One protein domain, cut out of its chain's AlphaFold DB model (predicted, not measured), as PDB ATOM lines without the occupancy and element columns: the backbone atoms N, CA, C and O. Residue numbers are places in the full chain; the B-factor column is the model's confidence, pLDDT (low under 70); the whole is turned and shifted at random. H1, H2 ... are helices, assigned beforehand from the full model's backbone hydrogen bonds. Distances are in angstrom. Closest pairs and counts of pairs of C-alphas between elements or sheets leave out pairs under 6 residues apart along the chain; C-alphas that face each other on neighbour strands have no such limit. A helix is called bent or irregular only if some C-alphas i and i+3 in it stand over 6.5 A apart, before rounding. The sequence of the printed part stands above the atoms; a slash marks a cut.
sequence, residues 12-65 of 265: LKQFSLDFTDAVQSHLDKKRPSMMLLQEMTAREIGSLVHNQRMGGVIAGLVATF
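This is residues 12 to 65 of the 265 residues of the protein "Putative ATP-dependent RNA helicase" of Trypanosoma cruzi (UniProt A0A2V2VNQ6). This is a small rounded body of short helices: the longest, H5, makes one side with H4 packed steeply across it, and H2 lies on the opposite side, near H4 but touching no helix. H3 packs on residues 59 to 63 of H5, and the short H1 comes back to that same helix at residues 61 to 62. The printed part has 54 residues with five named helices, H1 to H5 in order along the chain, and no named strand, and its class is all helix. The whole is compact, with a radius of gyration of the C-alphas of 9.7 A and spans of 24 by 22 by 19 A.

Start at H5, residues 52 to 64, the hub, which touches three other helices. H4, residues 42 to 48, touches it with 20 pairs of C-alphas within 8 A; look at Gly 46 and Gly 55, their closest C-alphas, 3.6 A apart. H4 and H5 run opposite ways at a steep tilt of 67 degrees, only just short of about perpendicular. H3, residues 34 to 39, touches residues 59 to 63 of H5 alone, and the closest C-alphas, of Gln 38 and Val 62, are 6.2 A apart. H3 and H5 run opposite ways at a steep tilt of 68 degrees, only just short of about perpendicular. H1, residues 12 to 15, only just touches H5, at residues 61 to 62 alone, with 3 pairs of C-alphas within 8 A; the closest, Leu 12 and Leu 61, are 7.3 A apart. H2, residues 21 to 30, is close to H4 but not clearly touching, with the closest C-alphas, of His 26 and Leu 48, 7.4 A apart and the lines about perpendicular at 82 degrees. H2 and H5 are only just apart, at 8.1 A. In H2, H3 and H4 each O i to N i+4 pair is within hydrogen-bond range; in H5 it is 7 of 9, and H1 is too short for such a pair.

Find C-alpha 52 at (302.075, 160.809, 223.422); from there H5 runs 19.3 A to C-alpha 64 at (319.958, 157.362, 217.113). H5 is neither bent nor irregular, but only just: C-alphas 53 and 56 are 6.2 A apart. H4 measures 9.7 A, H3 9.0 A and H2 14.2 A from first to last C-alpha. H1, 5.9 A long, begins at C-alpha 12, (317.834, 166.509, 221.102).

The C-alphas farthest apart are those of Asp 21 and Glu 39, at 24.5 A, while the first and last printed C-alphas, of Leu 12 and Phe 65, are 8.1 A apart. The four links, H1 to H2, H2 to H3, H3 to H4 and H4 to H5, are tight. The printed part has no cut. The mean pLDDT of the printed part is 93.0, and no printed residue is under 70.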
ATOM      1  N   LEU A  12     318.804 166.789 222.170       91.25
ATOM      2  CA  LEU A  12     317.834 166.509 221.102       91.25
ATOM      3  C   LEU A  12     317.626 167.654 220.098       91.25
ATOM      4  O   LEU A  12     317.223 167.373 218.969       91.25
ATOM      5  N   LYS A  13     317.918 168.913 220.454       89.19
ATOM      6  CA  LYS A  13     317.823 170.041 219.506       89.19
ATOM      7  C   LYS A  13     318.748 169.871 218.295       89.19
ATOM      8  O   LYS A  13     318.445 170.358 217.209       89.19
ATOM      9  N   GLN A  14     319.826 169.105 218.453       90.38
ATOM     10  CA  GLN A  14     320.815 168.826 217.410       90.38
ATOM     11  C   GLN A  14     320.235 168.069 216.202       90.38
ATOM     12  O   GLN A  14     320.743 168.189 215.088       90.38
ATOM     13  N   PHE A  15     319.120 167.348 216.373       89.19
ATOM     14  CA  PHE A  15     318.474 166.603 215.287       89.19
ATOM     15  C   PHE A  15     317.726 167.479 214.268       89.19
ATOM     16  O   PHE A  15     317.150 166.936 213.325       89.19
ATOM     17  N   SER A  16     317.750 168.815 214.408       81.12
ATOM     18  CA  SER A  16     317.086 169.768 213.495       81.12
ATOM     19  C   SER A  16     315.611 169.417 213.240       81.12
ATOM     20  O   SER A  16     315.108 169.550 212.124       81.12
ATOM     21  N   LEU A  17     314.941 168.893 214.270       83.25
ATOM     22  CA  LEU A  17     313.524 168.558 214.243       83.25
ATOM     23  C   LEU A  17     312.736 169.694 214.895       83.25
ATOM     24  O   LEU A  17     313.062 170.111 216.006       83.25
ATOM     25  N   ASP A  18     311.674 170.140 214.231       82.69
ATOM     26  CA  ASP A  18     310.781 171.162 214.769       82.69
ATOM     27  C   ASP A  18     309.897 170.557 215.866       82.69
ATOM     28  O   ASP A  18     308.835 169.974 215.617       82.69
ATOM     29  N   PHE A  19     310.358 170.663 217.112       86.44
ATOM     30  CA  PHE A  19     309.525 170.403 218.279       86.44
ATOM     31  C   PHE A  19     308.503 171.528 218.446       86.44
ATOM     32  O   PHE A  19     308.799 172.696 218.212       86.44
ATOM     33  N   THR A  20     307.295 171.193 218.904       89.12
ATOM     34  CA  THR A  20     306.352 172.228 219.337       89.12
ATOM     35  C   THR A  20     306.867 172.909 220.605       89.12
ATOM     36  O   THR A  20     307.448 172.245 221.468       89.12
ATOM     37  N   ASP A  21     306.584 174.205 220.770       87.88
ATOM     38  CA  ASP A  21     307.037 174.998 221.927       87.88
ATOM     39  C   ASP A  21     306.692 174.346 223.275       87.88
ATOM     40  O   ASP A  21     307.488 174.365 224.214       87.88
ATOM     41  N   ALA A  22     305.527 173.696 223.366       90.94
ATOM     42  CA  ALA A  22     305.109 172.968 224.561       90.94
ATOM     43  C   ALA A  22     306.031 171.775 224.878       90.94
ATOM     44  O   ALA A  22     306.453 171.604 226.022       90.94
ATOM     45  N   VAL A  23     306.377 170.960 223.872       92.44
ATOM     46  CA  VAL A  23     307.281 169.808 224.044       92.44
ATOM     47  C   VAL A  23     308.673 170.291 224.432       92.44
ATOM     48  O   VAL A  23     309.262 169.764 225.376       92.44
ATOM     49  N   GLN A  24     309.162 171.331 223.753       90.31
ATOM     50  CA  GLN A  24     310.467 171.915 224.033       90.31
ATOM     51  C   GLN A  24     310.541 172.478 225.458       90.31
ATOM     52  O   GLN A  24     311.476 172.167 226.193       90.31
ATOM     53  N   SER A  25     309.512 173.208 225.902       91.38
ATOM     54  CA  SER A  25     309.437 173.733 227.269       91.38
ATOM     55  C   SER A  25     309.473 172.626 228.325       91.38
ATOM     56  O   SER A  25     310.116 172.789 229.365       91.38
ATOM     57  N   HIS A  26     308.821 171.486 228.078       93.38
ATOM     58  CA  HIS A  26     308.860 170.357 229.005       93.38
ATOM     59  C   HIS A  26     310.237 169.686 229.063       93.38
ATOM     60  O   HIS A  26     310.690 169.363 230.164       93.38
ATOM     61  N   LEU A  27     310.906 169.508 227.918       91.25
ATOM     62  CA  LEU A  27     312.273 168.980 227.857       91.25
ATOM     63  C   LEU A  27     313.264 169.912 228.564       91.25
ATOM     64  O   LEU A  27     314.029 169.452 229.408       91.25
ATOM     65  N   ASP A  28     313.189 171.217 228.308       89.44
ATOM     66  CA  ASP A  28     314.100 172.207 228.896       89.44
ATOM     67  C   ASP A  28     313.872 172.400 230.402       89.44
ATOM     68  O   ASP A  28     314.816 172.704 231.135       89.44
ATOM     69  N   LYS A  29     312.634 172.198 230.880       91.44
ATOM     70  CA  LYS A  29     312.289 172.267 232.307       91.44
ATOM     71  C   LYS A  29     312.703 171.013 233.074       91.44
ATOM     72  O   LYS A  29     313.177 171.129 234.199       91.44
ATOM     73  N   LYS A  30     312.467 169.821 232.513       91.62
ATOM     74  CA  LYS A  30     312.755 168.546 233.195       91.62
ATOM     75  C   LYS A  30     314.205 168.095 233.030       91.62
ATOM     76  O   LYS A  30     314.696 167.398 233.906       91.62
ATOM     77  N   ARG A  31     314.856 168.478 231.927       91.00
ATOM     78  CA  ARG A  31     316.249 168.149 231.577       91.00
ATOM     79  C   ARG A  31     316.616 166.678 231.817       91.00
ATOM     80  O   ARG A  31     317.572 166.403 232.541       91.00
ATOM     81  N   PRO A  32     315.856 165.721 231.254       93.50
ATOM     82  CA  PRO A  32     316.252 164.321 231.337       93.50
ATOM     83  C   PRO A  32     317.596 164.121 230.618       93.50
ATOM     84  O   PRO A  32     317.861 164.750 229.597       93.50
ATOM     85  N   SER A  33     318.453 163.247 231.140       92.19
ATOM     86  CA  SER A  33     319.681 162.866 230.438       92.19
ATOM     87  C   SER A  33     319.355 161.962 229.247       92.19
ATOM     88  O   SER A  33     318.334 161.268 229.239       92.19
ATOM     89  N   MET A  34     320.234 161.928 228.240       92.44
ATOM     90  CA  MET A  34     320.070 161.008 227.105       92.44
ATOM     91  C   MET A  34     320.069 159.546 227.567       92.44
ATOM     92  O   MET A  34     319.263 158.761 227.075       92.44
ATOM     93  N   MET A  35     320.887 159.216 228.571       90.12
ATOM     94  CA  MET A  35     320.918 157.893 229.196       90.12
ATOM     95  C   MET A  35     319.573 157.530 229.840       90.12
ATOM     96  O   MET A  35     319.038 156.460 229.571       90.12
ATOM     97  N   LEU A  36     318.968 158.440 230.613       93.62
ATOM     98  CA  LEU A  36     317.647 158.202 231.201       93.62
ATOM     99  C   LEU A  36     316.581 158.000 230.117       93.62
ATOM    100  O   LEU A  36     315.761 157.093 230.213       93.62
ATOM    101  N   LEU A  37     316.593 158.823 229.064       95.06
ATOM    102  CA  LEU A  37     315.637 158.683 227.966       95.06
ATOM    103  C   LEU A  37     315.777 157.345 227.223       95.06
ATOM    104  O   LEU A  37     314.776 156.851 226.715       95.06
ATOM    105  N   GLN A  38     316.978 156.759 227.153       93.44
ATOM    106  CA  GLN A  38     317.195 155.437 226.545       93.44
ATOM    107  C   GLN A  38     316.552 154.303 227.346       93.44
ATOM    108  O   GLN A  38     316.146 153.300 226.763       93.44
ATOM    109  N   GLU A  39     316.448 154.456 228.665       94.44
ATOM    110  CA  GLU A  39     315.823 153.469 229.552       94.44
ATOM    111  C   GLU A  39     314.292 153.587 229.579       94.44
ATOM    112  O   GLU A  39     313.598 152.645 229.962       94.44
ATOM    113  N   MET A  40     313.750 154.729 229.152       96.81
ATOM    114  CA  MET A  40     312.316 154.996 229.139       96.81
ATOM    115  C   MET A  40     311.629 154.436 227.892       96.81
ATOM    116  O   MET A  40     312.112 154.515 226.762       96.81
ATOM    117  N   THR A  41     310.403 153.957 228.069       97.06
ATOM    118  CA  THR A  41     309.525 153.591 226.957       97.06
ATOM    119  C   THR A  41     308.991 154.830 226.234       97.06
ATOM    120  O   THR A  41     308.805 155.899 226.819       97.06
ATOM    121  N   ALA A  42     308.612 154.680 224.961       97.19
ATOM    122  CA  ALA A  42     307.997 155.760 224.181       97.19
ATOM    123  C   ALA A  42     306.765 156.390 224.867       97.19
ATOM    124  O   ALA A  42     306.522 157.588 224.728       97.19
ATOM    125  N   ARG A  43     305.997 155.607 225.638       97.44
ATOM    126  CA  ARG A  43     304.835 156.092 226.401       97.44
ATOM    127  C   ARG A  43     305.246 156.922 227.617       97.44
ATOM    128  O   ARG A  43     304.597 157.922 227.925       97.44
ATOM    129  N   GLU A  44     306.302 156.527 228.316       97.31
ATOM    130  CA  GLU A  44     306.841 157.297 229.441       97.31
ATOM    131  C   GLU A  44     307.434 158.613 228.949       97.31
ATOM    132  O   GLU A  44     307.115 159.660 229.508       97.31
ATOM    133  N   ILE A  45     308.184 158.590 227.842       97.25
ATOM    134  CA  ILE A  45     308.696 159.802 227.190       97.25
ATOM    135  C   ILE A  45     307.532 160.694 226.741       97.25
ATOM    136  O   ILE A  45     307.522 161.891 227.016       97.25
ATOM    137  N   GLY A  46     306.502 160.120 226.114       96.62
ATOM    138  CA  GLY A  46     305.304 160.856 225.709       96.62
ATOM    139  C   GLY A  46     304.571 161.501 226.888       96.62
ATOM    140  O   GLY A  46     304.095 162.632 226.787       96.62
ATOM    141  N   SER A  47     304.531 160.818 228.032       96.81
ATOM    142  CA  SER A  47     303.982 161.354 229.283       96.81
ATOM    143  C   SER A  47     304.878 162.449 229.871       96.81
ATOM    144  O   SER A  47     304.375 163.458 230.364       96.81
ATOM    145  N   LEU A  48     306.201 162.298 229.767       95.75
ATOM    146  CA  LEU A  48     307.194 163.270 230.219       95.75
ATOM    147  C   LEU A  48     307.023 164.617 229.506       95.75
ATOM    148  O   LEU A  48     307.046 165.654 230.172       95.75
ATOM    149  N   VAL A  49     306.816 164.593 228.189       95.31
ATOM    150  CA  VAL A  49     306.651 165.799 227.359       95.31
ATOM    151  C   VAL A  49     305.191 166.215 227.154       95.31
ATOM    152  O   VAL A  49     304.917 167.107 226.355       95.31
ATOM    153  N   HIS A  50     304.247 165.565 227.847       94.56
ATOM    154  CA  HIS A  50     302.801 165.778 227.699       94.56
ATOM    155  C   HIS A  50     302.293 165.674 226.245       94.56
ATOM    156  O   HIS A  50     301.317 166.313 225.856       94.56
ATOM    157  N   ASN A  51     302.931 164.828 225.432       95.25
ATOM    158  CA  ASN A  51     302.552 164.562 224.049       95.25
ATOM    159  C   ASN A  51     302.896 163.115 223.661       95.25
ATOM    160  O   ASN A  51     304.028 162.792 223.300       95.25
ATOM    161  N   GLN A  52     301.887 162.241 223.682       94.25
ATOM    162  CA  GLN A  52     302.075 160.809 223.422       94.25
ATOM    163  C   GLN A  52     302.544 160.498 221.996       94.25
ATOM    164  O   GLN A  52     303.302 159.552 221.799       94.25
ATOM    165  N   ARG A  53     302.147 161.302 220.999       92.38
ATOM    166  CA  ARG A  53     302.599 161.112 219.609       92.38
ATOM    167  C   ARG A  53     304.095 161.397 219.475       92.38
ATOM    168  O   ARG A  53     304.798 160.657 218.795       92.38
ATOM    169  N   MET A  54     304.581 162.429 220.165       94.12
ATOM    170  CA  MET A  54     306.002 162.789 220.153       94.12
ATOM    171  C   MET A  54     306.879 161.821 220.942       94.12
ATOM    172  O   MET A  54     308.063 161.723 220.643       94.12
ATOM    173  N   GLY A  55     306.313 161.061 221.881       95.69
ATOM    174  CA  GLY A  55     307.056 160.060 222.646       95.69
ATOM    175  C   GLY A  55     307.783 159.037 221.768       95.69
ATOM    176  O   GLY A  55     308.965 158.779 221.977       95.69
ATOM    177  N   GLY A  56     307.117 158.518 220.730       95.56
ATOM    178  CA  GLY A  56     307.731 157.579 219.783       95.56
ATOM    179  C   GLY A  56     308.808 158.215 218.901       95.56
ATOM    180  O   GLY A  56     309.849 157.607 218.664       95.56
ATOM    181  N   VAL A  57     308.588 159.456 218.457       95.12
ATOM    182  CA  VAL A  57     309.570 160.208 217.658       95.12
ATOM    183  C   VAL A  57     310.833 160.462 218.476       95.12
ATOM    184  O   VAL A  57     311.932 160.166 218.017       95.12
ATOM    185  N   ILE A  58     310.673 160.950 219.709       96.00
ATOM    186  CA  ILE A  58     311.787 161.216 220.620       96.00
ATOM    187  C   ILE A  58     312.537 159.922 220.935       96.00
ATOM    188  O   ILE A  58     313.757 159.920 220.837       96.00
ATOM    189  N   ALA A  59     311.842 158.816 221.222       96.44
ATOM    190  CA  ALA A  59     312.487 157.521 221.452       96.44
ATOM    191  C   ALA A  59     313.384 157.099 220.271       96.44
ATOM    192  O   ALA A  59     314.512 156.657 220.474       96.44
ATOM    193  N   GLY A  60     312.921 157.295 219.029       95.69
ATOM    194  CA  GLY A  60     313.724 157.023 217.833       95.69
ATOM    195  C   GLY A  60     314.959 157.924 217.704       95.69
ATOM    196  O   GLY A  60     316.034 157.446 217.342       95.69
ATOM    197  N   LEU A  61     314.833 159.215 218.034       95.56
ATOM    198  CA  LEU A  61     315.966 160.151 218.042       95.56
ATOM    199  C   LEU A  61     316.983 159.799 219.132       95.56
ATOM    200  O   LEU A  61     318.180 159.767 218.872       95.56
ATOM    201  N   VAL A  62     316.505 159.463 220.328       96.12
ATOM    202  CA  VAL A  62     317.331 159.031 221.462       96.12
ATOM    203  C   VAL A  62     318.094 157.745 221.136       96.12
ATOM    204  O   VAL A  62     319.284 157.655 221.427       96.12
ATOM    205  N   ALA A  63     317.454 156.781 220.468       96.00
ATOM    206  CA  ALA A  63     318.116 155.566 219.993       96.00
ATOM    207  C   ALA A  63     319.154 155.836 218.890       96.00
ATOM    208  O   ALA A  63     320.062 155.033 218.692       96.00
ATOM    209  N   THR A  64     319.015 156.945 218.160       96.00
ATOM    210  CA  THR A  64     319.958 157.362 217.113       96.00
ATOM    211  C   THR A  64     321.123 158.174 217.681       96.00
ATOM    212  O   THR A  64     322.193 158.181 217.088       96.00
ATOM    213  N   PHE A  65     320.944 158.847 218.819       96.25
ATOM    214  CA  PHE A  65     321.968 159.701 219.419       96.25
ATOM    215  C   PHE A  65     323.247 158.911 219.731       96.25
ATOM    216  O   PHE A  65     323.141 157.904 220.441       96.25
TER     217      PHE A  65